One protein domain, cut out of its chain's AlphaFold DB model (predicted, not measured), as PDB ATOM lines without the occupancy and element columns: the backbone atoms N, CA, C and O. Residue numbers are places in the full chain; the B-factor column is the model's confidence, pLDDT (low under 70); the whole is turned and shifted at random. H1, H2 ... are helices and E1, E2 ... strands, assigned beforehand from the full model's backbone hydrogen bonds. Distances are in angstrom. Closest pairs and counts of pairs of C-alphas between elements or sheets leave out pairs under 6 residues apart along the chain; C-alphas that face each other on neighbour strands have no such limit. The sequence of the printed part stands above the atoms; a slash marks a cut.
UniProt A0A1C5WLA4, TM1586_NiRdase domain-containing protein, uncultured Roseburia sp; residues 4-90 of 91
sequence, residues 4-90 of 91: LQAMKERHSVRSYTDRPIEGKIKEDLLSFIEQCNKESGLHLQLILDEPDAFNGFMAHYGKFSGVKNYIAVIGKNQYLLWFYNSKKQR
ATOM      1  N   LEU A   4       4.268  51.265  12.932       95.62
ATOM      2  CA  LEU A   4       3.385  52.258  13.543       95.62
ATOM      3  C   LEU A   4       2.262  51.581  14.334       95.62
ATOM      4  O   LEU A   4       1.915  52.019  15.431       95.62
ATOM      5  N   GLN A   5       1.710  50.502  13.791       95.69
ATOM      6  CA  GLN A   5       0.704  49.692  14.454       95.69
ATOM      7  C   GLN A   5       1.292  48.985  15.680       95.69
ATOM      8  O   GLN A   5       0.709  49.068  16.760       95.69
ATOM      9  N   ALA A   6       2.494  48.404  15.567       93.75
ATOM     10  CA  ALA A   6       3.187  47.795  16.704       93.75
ATOM     11  C   ALA A   6       3.397  48.792  17.858       93.75
ATOM     12  O   ALA A   6       3.170  48.458  19.020       93.75
ATOM     13  N   MET A   7       3.779  50.035  17.548       94.69
ATOM     14  CA  MET A   7       3.951  51.088  18.554       94.69
ATOM     15  C   MET A   7       2.642  51.449  19.265       94.69
ATOM     16  O   MET A   7       2.666  51.686  20.473       94.69
ATOM     17  N   LYS A   8       1.516  51.491  18.537       95.75
ATOM     18  CA  LYS A   8       0.189  51.812  19.093       95.75
ATOM     19  C   LYS A   8      -0.364  50.693  19.973       95.75
ATOM     20  O   LYS A   8      -0.969  50.977  21.000       95.75
ATOM     21  N   GLU A   9      -0.165  49.442  19.573       96.19
ATOM     22  CA  GLU A   9      -0.694  48.275  20.290       96.19
ATOM     23  C   GLU A   9       0.160  47.873  21.502       96.19
ATOM     24  O   GLU A   9      -0.327  47.206  22.422       96.19
ATOM     25  N   ARG A  10       1.433  48.293  21.541       95.81
ATOM     26  CA  ARG A  10       2.347  47.981  22.642       95.81
ATOM     27  C   ARG A  10       1.835  48.554  23.964       95.81
ATOM     28  O   ARG A  10       1.769  49.764  24.168       95.81
ATOM     29  N   HIS A  11       1.624  47.664  24.922       95.38
ATOM     30  CA  HIS A  11       1.282  47.987  26.303       95.38
ATOM     31  C   HIS A  11       2.141  47.160  27.268       95.38
ATOM     32  O   HIS A  11       2.731  46.147  26.895       95.38
ATOM     33  N   SER A  12       2.250  47.606  28.520       92.56
ATOM     34  CA  SER A  12       3.015  46.879  29.535       92.56
ATOM     35  C   SER A  12       2.228  45.665  30.026       92.56
ATOM     36  O   SER A  12       1.296  45.807  30.819       92.56
ATOM     37  N   VAL A  13       2.626  44.475  29.582       91.62
ATOM     38  CA  VAL A  13       2.102  43.201  30.085       91.62
ATOM     39  C   VAL A  13       2.770  42.865  31.417       91.62
ATOM     40  O   VAL A  13       3.967  43.084  31.609       91.62
ATOM     41  N   ARG A  14       1.982  42.362  32.370       90.38
ATOM     42  CA  ARG A  14       2.469  41.965  33.702       90.38
ATOM     43  C   ARG A  14       2.037  40.563  34.123       90.38
ATOM     44  O   ARG A  14       2.475  40.097  35.159       90.38
ATOM     45  N   SER A  15       1.213  39.879  33.340       90.75
ATOM     46  CA  SER A  15       0.847  38.486  33.591       90.75
ATOM     47  C   SER A  15       1.154  37.691  32.340       90.75
ATOM     48  O   SER A  15       0.700  38.060  31.257       90.75
ATOM     49  N   TYR A  16       1.922  36.624  32.496       92.44
ATOM     50  CA  TYR A  16       2.407  35.807  31.393       92.44
ATOM     51  C   TYR A  16       1.905  34.372  31.539       92.44
ATOM     52  O   TYR A  16       1.579  33.920  32.635       92.44
ATOM     53  N   THR A  17       1.802  33.678  30.410       94.06
ATOM     54  CA  THR A  17       1.470  32.248  30.379       94.06
ATOM     55  C   THR A  17       2.744  31.418  30.463       94.06
ATOM     56  O   THR A  17       3.816  31.905  30.114       94.06
ATOM     57  N   ASP A  18       2.617  30.144  30.826       92.56
ATOM     58  CA  ASP A  18       3.732  29.187  30.862       92.56
ATOM     59  C   ASP A  18       4.197  28.712  29.471       92.56
ATOM     60  O   ASP A  18       4.898  27.710  29.349       92.56
ATOM     61  N   ARG A  19       3.808  29.412  28.399       94.69
ATOM     62  CA  ARG A  19       4.218  29.069  27.038       94.69
ATOM     63  C   ARG A  19       5.685  29.475  26.808       94.69
ATOM     64  O   ARG A  19       5.989  30.661  26.954       94.69
ATOM     65  N   PRO A  20       6.572  28.547  26.402       94.12
ATOM     66  CA  PRO A  20       7.975  28.862  26.147       94.12
ATOM     67  C   PRO A  20       8.153  29.747  24.906       94.12
ATOM     68  O   PRO A  20       7.327  29.749  23.987       94.12
ATOM     69  N   ILE A  21       9.261  30.494  24.871       95.81
ATOM     70  CA  ILE A  21       9.699  31.242  23.686       95.81
ATOM     71  C   ILE A  21      10.630  30.337  22.876       95.81
ATOM     72  O   ILE A  21      11.789  30.130  23.235       95.81
ATOM     73  N   GLU A  22      10.127  29.805  21.766       95.94
ATOM     74  CA  GLU A  22      10.810  28.775  20.979       95.94
ATOM     75  C   GLU A  22      10.717  29.008  19.463       95.94
ATOM     76  O   GLU A  22      10.050  29.932  18.982       95.94
ATOM     77  N   GLY A  23      11.427  28.168  18.705       96.81
ATOM     78  CA  GLY A  23      11.457  28.196  17.245       96.81
ATOM     79  C   GLY A  23      11.873  29.554  16.678       96.81
ATOM     80  O   GLY A  23      12.749  30.235  17.215       96.81
ATOM     81  N   LYS A  24      11.190  29.969  15.607       97.19
ATOM     82  CA  LYS A  24      11.513  31.190  14.857       97.19
ATOM     83  C   LYS A  24      11.524  32.455  15.722       97.19
ATOM     84  O   LYS A  24      12.359  33.326  15.514       97.19
ATOM     85  N   ILE A  25      10.640  32.539  16.719       96.19
ATOM     86  CA  ILE A  25      10.536  33.709  17.605       96.19
ATOM     87  C   ILE A  25      11.825  33.881  18.412       96.19
ATOM     88  O   ILE A  25      12.355  34.986  18.513       96.19
ATOM     89  N   LYS A  26      12.349  32.784  18.966       97.25
ATOM     90  CA  LYS A  26      13.617  32.792  19.703       97.25
ATOM     91  C   LYS A  26      14.780  33.197  18.797       97.25
ATOM     92  O   LYS A  26      15.603  34.014  19.198       97.25
ATOM     93  N   GLU A  27      14.834  32.645  17.589       98.06
ATOM     94  CA  GLU A  27      15.873  32.961  16.601       98.06
ATOM     95  C   GLU A  27      15.859  34.443  16.208       98.06
ATOM     96  O   GLU A  27      16.910  35.081  16.192       98.06
ATOM     97  N   ASP A  28      14.675  35.013  15.962       97.62
ATOM     98  CA  ASP A  28      14.518  36.429  15.617       97.62
ATOM     99  C   ASP A  28      14.959  37.350  16.755       97.62
ATOM    100  O   ASP A  28      15.683  38.321  16.523       97.62
ATOM    101  N   LEU A  29      14.586  37.027  17.998       97.81
ATOM    102  CA  LEU A  29      15.020  37.783  19.173       97.81
ATOM    103  C   LEU A  29      16.542  37.746  19.339       97.81
ATOM    104  O   LEU A  29      17.154  38.786  19.579       97.81
ATOM    105  N   LEU A  30      17.157  36.569  19.194       97.81
ATOM    106  CA  LEU A  30      18.609  36.412  19.294       97.81
ATOM    107  C   LEU A  30      19.339  37.195  18.199       97.81
ATOM    108  O   LEU A  30      20.271  37.938  18.504       97.81
ATOM    109  N   SER A  31      18.884  37.083  16.947       97.88
ATOM    110  CA  SER A  31      19.472  37.809  15.819       97.88
ATOM    111  C   SER A  31      19.375  39.324  16.010       97.88
ATOM    112  O   SER A  31      20.331  40.046  15.725       97.88
ATOM    113  N   PHE A  32      18.238  39.820  16.503       97.00
ATOM    114  CA  PHE A  32      18.052  41.250  16.734       97.00
ATOM    115  C   PHE A  32      18.904  41.758  17.902       97.00
ATOM    116  O   PHE A  32      19.529  42.811  17.805       97.00
ATOM    117  N   ILE A  33      19.010  40.986  18.987       97.56
ATOM    118  CA  ILE A  33      19.900  41.304  20.111       97.56
ATOM    119  C   ILE A  33      21.360  41.372  19.658       97.56
ATOM    120  O   ILE A  33      22.087  42.273  20.076       97.56
ATOM    121  N   GLU A  34      21.797  40.464  18.785       96.88
ATOM    122  CA  GLU A  34      23.148  40.505  18.227       96.88
ATOM    123  C   GLU A  34      23.396  41.797  17.433       96.88
ATOM    124  O   GLU A  34      24.449  42.422  17.585       96.88
ATOM    125  N   GLN A  35      22.417  42.238  16.640       96.88
ATOM    126  CA  GLN A  35      22.483  43.524  15.950       96.88
ATOM    127  C   GLN A  35      22.586  44.688  16.949       96.88
ATOM    128  O   GLN A  35      23.502  45.507  16.849       96.88
ATOM    129  N   CYS A  36      21.720  44.729  17.966       96.19
ATOM    130  CA  CYS A  36      21.767  45.768  18.995       96.19
ATOM    131  C   CYS A  36      23.116  45.802  19.730       96.19
ATOM    132  O   CYS A  36      23.629  46.881  20.029       96.19
ATOM    133  N   ASN A  37      23.714  44.643  20.006       95.62
ATOM    134  CA  ASN A  37      25.024  44.541  20.650       95.62
ATOM    135  C   ASN A  37      26.153  45.132  19.798       95.62
ATOM    136  O   ASN A  37      27.075  45.739  20.342       95.62
ATOM    137  N   LYS A  38      26.078  44.991  18.470       95.12
ATOM    138  CA  LYS A  38      27.063  45.567  17.541       95.12
ATOM    139  C   LYS A  38      26.969  47.092  17.477       95.12
ATOM    140  O   LYS A  38      27.996  47.755  17.357       95.12
ATOM    141  N   GLU A  39      25.761  47.642  17.577       94.56
ATOM    142  CA  GLU A  39      25.501  49.069  17.336       94.56
ATOM    143  C   GLU A  39      25.522  49.932  18.610       94.56
ATOM    144  O   GLU A  39      25.956  51.080  18.575       94.56
ATOM    145  N   SER A  40      25.056  49.405  19.747       89.94
ATOM    146  CA  SER A  40      24.744  50.227  20.932       89.94
ATOM    147  C   SER A  40      25.910  50.455  21.900       89.94
ATOM    148  O   SER A  40      25.845  51.350  22.742       89.94
ATOM    149  N   GLY A  41      26.954  49.619  21.852       87.56
ATOM    150  CA  GLY A  41      27.999  49.583  22.884       87.56
ATOM    151  C   GLY A  41      27.542  49.015  24.239       87.56
ATOM    152  O   GLY A  41      28.328  49.018  25.194       87.56
ATOM    153  N   LEU A  42      26.302  48.521  24.320       93.25
ATOM    154  CA  LEU A  42      25.755  47.756  25.439       93.25
ATOM    155  C   LEU A  42      25.960  46.254  25.211       93.25
ATOM    156  O   LEU A  42      26.274  45.806  24.109       93.25
ATOM    157  N   HIS A  43      25.760  45.476  26.271       95.00
ATOM    158  CA  HIS A  43      25.708  44.023  26.210       95.00
ATOM    159  C   HIS A  43      24.321  43.535  26.643       95.00
ATOM    160  O   HIS A  43      24.005  43.450  27.829       95.00
ATOM    161  N   LEU A  44      23.470  43.280  25.659       97.12
ATOM    162  CA  LEU A  44      22.142  42.709  25.789       97.12
ATOM    163  C   LEU A  44      22.236  41.182  25.770       97.12
ATOM    164  O   LEU A  44      22.898  40.606  24.902       97.12
ATOM    165  N   GLN A  45      21.539  40.535  26.700       96.69
ATOM    166  CA  GLN A  45      21.450  39.078  26.805       96.69
ATOM    167  C   GLN A  45      19.991  38.651  26.912       96.69
ATOM    168  O   GLN A  45      19.249  39.217  27.714       96.69
ATOM    169  N   LEU A  46      19.594  37.640  26.136       97.31
ATOM    170  CA  LEU A  46      18.302  36.972  26.276       97.31
ATOM    171  C   LEU A  46      18.443  35.788  27.231       97.31
ATOM    172  O   LEU A  46      19.198  34.860  26.943       97.31
ATOM    173  N   ILE A  47      17.699  35.812  28.331       96.31
ATOM    174  CA  ILE A  47      17.593  34.705  29.277       96.31
ATOM    175  C   ILE A  47      16.200  34.104  29.122       96.31
ATOM    176  O   ILE A  47      15.202  34.828  29.139       96.31
ATOM    177  N   LEU A  48      16.152  32.785  28.948       95.56
ATOM    178  CA  LEU A  48      14.920  32.027  28.785       95.56
ATOM    179  C   LEU A  48      14.814  30.945  29.856       95.56
ATOM    180  O   LEU A  48      15.836  30.446  30.323       95.56
ATOM    181  N   ASP A  49      13.577  30.574  30.176       93.25
ATOM    182  CA  ASP A  49      13.234  29.437  31.035       93.25
ATOM    183  C   ASP A  49      13.893  29.477  32.428       93.25
ATOM    184  O   ASP A  49      14.304  28.455  32.973       93.25
ATOM    185  N   GLU A  50      13.967  30.668  33.022       91.44
ATOM    186  CA  GLU A  50      14.553  30.929  34.340       91.44
ATOM    187  C   GLU A  50      13.426  31.294  35.327       91.44
ATOM    188  O   GLU A  50      13.054  32.464  35.455       91.44
ATOM    189  N   PRO A  51      12.771  30.293  35.951       85.81
ATOM    190  CA  PRO A  51      11.561  30.504  36.742       85.81
ATOM    191  C   PRO A  51      11.807  31.178  38.093       85.81
ATOM    192  O   PRO A  51      10.843  31.644  38.700       85.81
ATOM    193  N   ASP A  52      13.055  31.227  38.561       84.12
ATOM    194  CA  ASP A  52      13.416  31.716  39.892       84.12
ATOM    195  C   ASP A  52      13.975  33.145  39.891       84.12
ATOM    196  O   ASP A  52      14.059  33.769  40.954       84.12
ATOM    197  N   ALA A  53      14.225  33.705  38.703       82.12
ATOM    198  CA  ALA A  53      14.706  35.060  38.428       82.12
ATOM    199  C   ALA A  53      14.035  36.127  39.293       82.12
ATOM    200  O   ALA A  53      14.652  37.085  39.767       82.12
ATOM    201  N   PHE A  54      12.726  35.951  39.477       79.31
ATOM    202  CA  PHE A  54      11.828  36.900  40.115       79.31
ATOM    203  C   PHE A  54      11.067  36.281  41.298       79.31
ATOM    204  O   PHE A  54      10.022  36.793  41.684       79.31
ATOM    205  N   ASN A  55      11.588  35.211  41.908       72.81
ATOM    206  CA  ASN A  55      10.999  34.604  43.111       72.81
ATOM    207  C   ASN A  55      11.606  35.146  44.425       72.81
ATOM    208  O   ASN A  55      11.182  34.762  45.514       72.81
ATOM    209  N   GLY A  56      12.593  36.048  44.350       69.88
ATOM    210  CA  GLY A  56      13.272  36.631  45.515       69.88
ATOM    211  C   GLY A  56      12.600  37.880  46.111       69.88
ATOM    212  O   GLY A  56      11.761  38.525  45.489       69.88
ATOM    213  N   PHE A  57      13.056  38.297  47.300       57.91
ATOM    214  CA  PHE A  57      12.558  39.470  48.053       57.91
ATOM    215  C   PHE A  57      12.602  40.804  47.267       57.91
ATOM    216  O   PHE A  57      11.863  41.736  47.572       57.91
ATOM    217  N   MET A  58      13.457  40.923  46.242       55.84
ATOM    218  CA  MET A  58      13.533  42.105  45.363       55.84
ATOM    219  C   MET A  58      12.469  42.124  44.251       55.84
ATOM    220  O   MET A  58      12.249  43.169  43.640       55.84
ATOM    221  N   ALA A  59      11.767  41.015  44.005       56.88
ATOM    222  CA  ALA A  59      10.735  40.912  42.973       56.88
ATOM    223  C   ALA A  59       9.394  41.559  43.359       56.88
ATOM    224  O   ALA A  59       8.453  41.585  42.572       56.88
ATOM    225  N   HIS A  60       9.306  42.159  44.550       57.75
ATOM    226  CA  HIS A  60       8.158  42.980  44.940       57.75
ATOM    227  C   HIS A  60       8.082  44.316  44.173       57.75
ATOM    228  O   HIS A  60       7.080  45.031  44.274       57.75
ATOM    229  N   TYR A  61       9.108  44.659  43.381       56.25
ATOM    230  CA  TYR A  61       9.118  45.839  42.517       56.25
ATOM    231  C   TYR A  61       8.298  45.595  41.236       56.25
ATOM    232  O   TYR A  61       8.818  45.330  40.157       56.25
ATOM    233  N   GLY A  62       6.975  45.706  41.368       62.06
ATOM    234  CA  GLY A  62       6.017  45.568  40.271       62.06
ATOM    235  C   GLY A  62       5.212  44.277  40.375       62.06
ATOM    236  O   GLY A  62       5.756  43.188  40.440       62.06
ATOM    237  N   LYS A  63       3.880  44.397  40.393       74.75
ATOM    238  CA  LYS A  63       2.959  43.252  40.409       74.75
ATOM    239  C   LYS A  63       2.995  42.535  39.055       74.75
ATOM    240  O   LYS A  63       2.146  42.823  38.210       74.75
ATOM    241  N   PHE A  64       3.979  41.672  38.825       84.50
ATOM    242  CA  PHE A  64       4.020  40.792  37.662       84.50
ATOM    243  C   PHE A  64       4.122  39.316  38.062       84.50
ATOM    244  O   PHE A  64       4.612  38.990  39.138       84.50
ATOM    245  N   SER A  65       3.604  38.431  37.213       86.06
ATOM    246  CA  SER A  65       3.480  36.995  37.477       86.06
ATOM    247  C   SER A  65       3.768  36.164  36.229       86.06
ATOM    248  O   SER A  65       3.490  36.589  35.104       86.06
ATOM    249  N   GLY A  66       4.319  34.966  36.433       88.25
ATOM    250  CA  GLY A  66       4.621  34.023  35.350       88.25
ATOM    251  C   GLY A  66       5.793  34.438  34.455       88.25
ATOM    252  O   GLY A  66       5.939  33.909  33.358       88.25
ATOM    253  N   VAL A  67       6.622  35.398  34.881       89.75
ATOM    254  CA  VAL A  67       7.802  35.817  34.112       89.75
ATOM    255  C   VAL A  67       8.916  34.796  34.313       89.75
ATOM    256  O   VAL A  67       9.399  34.628  35.425       89.75
ATOM    257  N   LYS A  68       9.330  34.151  33.220       92.31
ATOM    258  CA  LYS A  68      10.453  33.194  33.182       92.31
ATOM    259  C   LYS A  68      11.521  33.566  32.152       92.31
ATOM    260  O   LYS A  68      12.494  32.853  31.964       92.31
ATOM    261  N   ASN A  69      11.301  34.662  31.429       94.38
ATOM    262  CA  ASN A  69      12.128  35.095  30.312       94.38
ATOM    263  C   ASN A  69      12.375  36.594  30.453       94.38
ATOM    264  O   ASN A  69      11.436  37.345  30.730       94.38
ATOM    265  N   TYR A  70      13.610  37.041  30.256       93.88
ATOM    266  CA  TYR A  70      13.966  38.450  30.386       93.88
ATOM    267  C   TYR A  70      15.170  38.816  29.520       93.88
ATOM    268  O   TYR A  70      15.954  37.965  29.102       93.88
ATOM    269  N   ILE A  71      15.310  40.115  29.246       96.12
ATOM    270  CA  ILE A  71      16.487  40.672  28.581       96.12
ATOM    271  C   ILE A  71      17.279  41.461  29.615       96.12
ATOM    272  O   ILE A  71      16.782  42.446  30.164       96.12
ATOM    273  N   ALA A  72      18.515  41.045  29.872       94.81
ATOM    274  CA  ALA A  72      19.456  41.848  30.636       94.81
ATOM    275  C   ALA A  72      20.088  42.888  29.706       94.81
ATOM    276  O   ALA A  72      20.576  42.536  28.635       94.81
ATOM    277  N   VAL A  73      20.090  44.160  30.108       95.25
ATOM    278  CA  VAL A  73      20.714  45.261  29.359       95.25
ATOM    279  C   VAL A  73      21.876  45.801  30.183       95.25
ATOM    280  O   VAL A  73      21.667  46.458  31.202       95.25
ATOM    281  N   ILE A  74      23.105  45.495  29.769       94.19
ATOM    282  CA  ILE A  74      24.301  45.723  30.586       94.19
ATOM    283  C   ILE A  74      25.142  46.846  29.970       94.19
ATOM    284  O   ILE A  74      25.609  46.747  28.836       94.19
ATOM    285  N   GLY A  75      25.348  47.922  30.732       91.06
ATOM    286  CA  GLY A  75      26.242  49.023  30.367       91.06
ATOM    287  C   GLY A  75      27.672  48.798  30.859       91.06
ATOM    288  O   GLY A  75      27.895  48.178  31.901       91.06
ATOM    289  N   LYS A  76      28.666  49.335  30.141       84.06
ATOM    290  CA  LYS A  76      30.059  49.318  30.608       84.06
ATOM    291  C   LYS A  76      30.192  50.149  31.883       84.06
ATOM    292  O   LYS A  76      29.819  51.319  31.919       84.06
ATOM    293  N   ASN A  77      30.790  49.566  32.918       74.81
ATOM    294  CA  ASN A  77      31.077  50.291  34.149       74.81
ATOM    295  C   ASN A  77      32.347  51.142  33.987       74.81
ATOM    296  O   ASN A  77      33.451  50.720  34.329       74.81
ATOM    297  N   GLN A  78      32.192  52.339  33.423       66.44
ATOM    298  CA  GLN A  78      33.305  53.267  33.201       66.44
ATOM    299  C   GLN A  78      33.704  54.025  34.485       66.44
ATOM    300  O   GLN A  78      34.861  54.419  34.642       66.44
ATOM    301  N   TYR A  79      32.783  54.169  35.445       59.56
ATOM    302  CA  TYR A  79      33.010  54.929  36.679       59.56
ATOM    303  C   TYR A  79      33.919  54.215  37.689       59.56
ATOM    304  O   TYR A  79      34.749  54.878  38.308       59.56
ATOM    305  N   LEU A  80      33.852  52.884  37.832       59.38
ATOM    306  CA  LEU A  80      34.758  52.163  38.743       59.38
ATOM    307  C   LEU A  80      36.225  52.233  38.294       59.38
ATOM    308  O   LEU A  80      37.111  52.391  39.131       59.38
ATOM    309  N   LEU A  81      36.484  52.173  36.985       59.56
ATOM    310  CA  LEU A  81      37.835  52.310  36.432       59.56
ATOM    311  C   LEU A  81      38.399  53.716  36.651       59.56
ATOM    312  O   LEU A  81      39.572  53.856  36.993       59.56
ATOM    313  N   TRP A  82      37.576  54.757  36.498       58.44
ATOM    314  CA  TRP A  82      37.996  56.127  36.789       58.44
ATOM    315  C   TRP A  82      38.301  56.315  38.281       58.44
ATOM    316  O   TRP A  82      39.407  56.720  38.626       58.44
ATOM    317  N   PHE A  83      37.392  55.908  39.177       63.38
ATOM    318  CA  PHE A  83      37.619  55.975  40.626       63.38
ATOM    319  C   PHE A  83      38.863  55.192  41.078       63.38
ATOM    320  O   PHE A  83      39.622  55.673  41.923       63.38
ATOM    321  N   TYR A  84      39.094  54.003  40.516       64.44
ATOM    322  CA  TYR A  84      40.264  53.180  40.823       64.44
ATOM    323  C   TYR A  84      41.571  53.851  40.372       64.44
ATOM    324  O   TYR A  84      42.516  53.970  41.157       64.44
ATOM    325  N   ASN A  85      41.617  54.368  39.141       65.69
ATOM    326  CA  ASN A  85      42.805  55.035  38.603       65.69
ATOM    327  C   ASN A  85      43.086  56.389  39.278       65.69
ATOM    328  O   ASN A  85      44.243  56.708  39.546       65.69
ATOM    329  N   SER A  86      42.050  57.153  39.641       68.50
ATOM    330  CA  SER A  86      42.198  58.417  40.375       68.50
ATOM    331  C   SER A  86      42.697  58.231  41.811       68.50
ATOM    332  O   SER A  86      43.368  59.119  42.334       68.50
ATOM    333  N   LYS A  87      42.414  57.091  42.462       62.03
ATOM    334  CA  LYS A  87      43.021  56.758  43.764       62.03
ATOM    335  C   LYS A  87      44.473  56.297  43.636       62.03
ATOM    336  O   LYS A  87      45.273  56.633  44.501       62.03
ATOM    337  N   LYS A  88      44.828  55.581  42.564       58.84
ATOM    338  CA  LYS A  88      46.199  55.094  42.333       58.84
ATOM    339  C   LYS A  88      47.201  56.208  41.994       58.84
ATOM    340  O   LYS A  88      48.375  56.035  42.260       58.84
ATOM    341  N   GLN A  89      46.752  57.335  41.435       56.81
ATOM    342  CA  GLN A  89      47.607  58.506  41.162       56.81
ATOM    343  C   GLN A  89      47.753  59.476  42.352       56.81
ATOM    344  O   GLN A  89      48.500  60.445  42.257       56.81
ATOM    345  N   ARG A  90      47.020  59.263  43.455       54.88
ATOM    346  CA  ARG A  90      47.108  60.081  44.685       54.88
ATOM    347  C   ARG A  90      47.890  59.391  45.815       54.88
ATOM    348  O   ARG A  90      47.890  59.909  46.929       54.88
TER     349      ARG A  90
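What this domain is: This is residues 4 to 90 of the 91 residues of the protein "TM1586_NiRdase domain-containing protein" of uncultured Roseburia sp (UniProt A0A1C5WLA4). What would one see first? The core is small: the long helix H2 runs beside strand E1 of a two-stranded ribbon, E1 and E2, and the chain sticks out of it in three places. Residues 4 to 12 with H1, residues 56 to 61 with H3, and residues 77 to 90, an arm with H4, all stand free. What makes it up, and how large is it? The printed part has 87 residues, with four named helices and two named strands in the order H1, H2, E1, H3, E2, H4; the sheet order is E1 - E2, antiparallel, and the class is mixed, helices and strands. It is only just loose, close to extended, with a radius of gyration of the C-alphas of 17.8 A, and it is elongated, spanning 55 by 34 by 26 A.

How they stand to each other: What is near H1, residues 4 to 9? It is apart from H2, residues 23 to 40, and touches no helix. How does H2 meet the sheet? H2 and E1, residues 43 to 47, have 9 pairs of C-alphas within 8 A, the closest being those of Asn 37 and His 43 at 5.6 A. How are the strands paired? E1 and E2, residues 70 to 74, are antiparallel at 161 degrees between their directions; N 45 and O 72 are within hydrogen-bond range at 2.9 A, as are N 74 and O 43 at 3.0 A. What of the helix backbones? In H1, H2 and H4, residues 78 to 88, every O i to N i+4 pair is within hydrogen-bond range; H3, residues 57 to 60, is too short for such a pair, and its one O i to N i+3 pair is not within range.

Where its parts are: Where does the first element begin? H1 begins at C-alpha 4, (3.385, 52.258, 13.543), and is 8.8 A long. How long are the others? H2 is 26.0 A long, E1 12.7 A, H3 6.4 A, E2 12.6 A and H4 15.9 A. Where does H4 end? It ends at C-alpha 88, (46.199, 55.094, 42.333).

The domain as a whole: How far does it reach? The two C-alphas farthest apart, those of Gln 5 and Arg 90, are 56.3 A apart; without the stretches that stand free, the body spans 32 by 28 by 18 A. Which links are long, and is there a cut? The link from H1 to H2, residues 10 to 22, is long, and the printed part has no cut. Where is confidence low? The pLDDT is under 70 in residues 56 to 62 and 78 to 90, against a mean of 85.3 over the printed part.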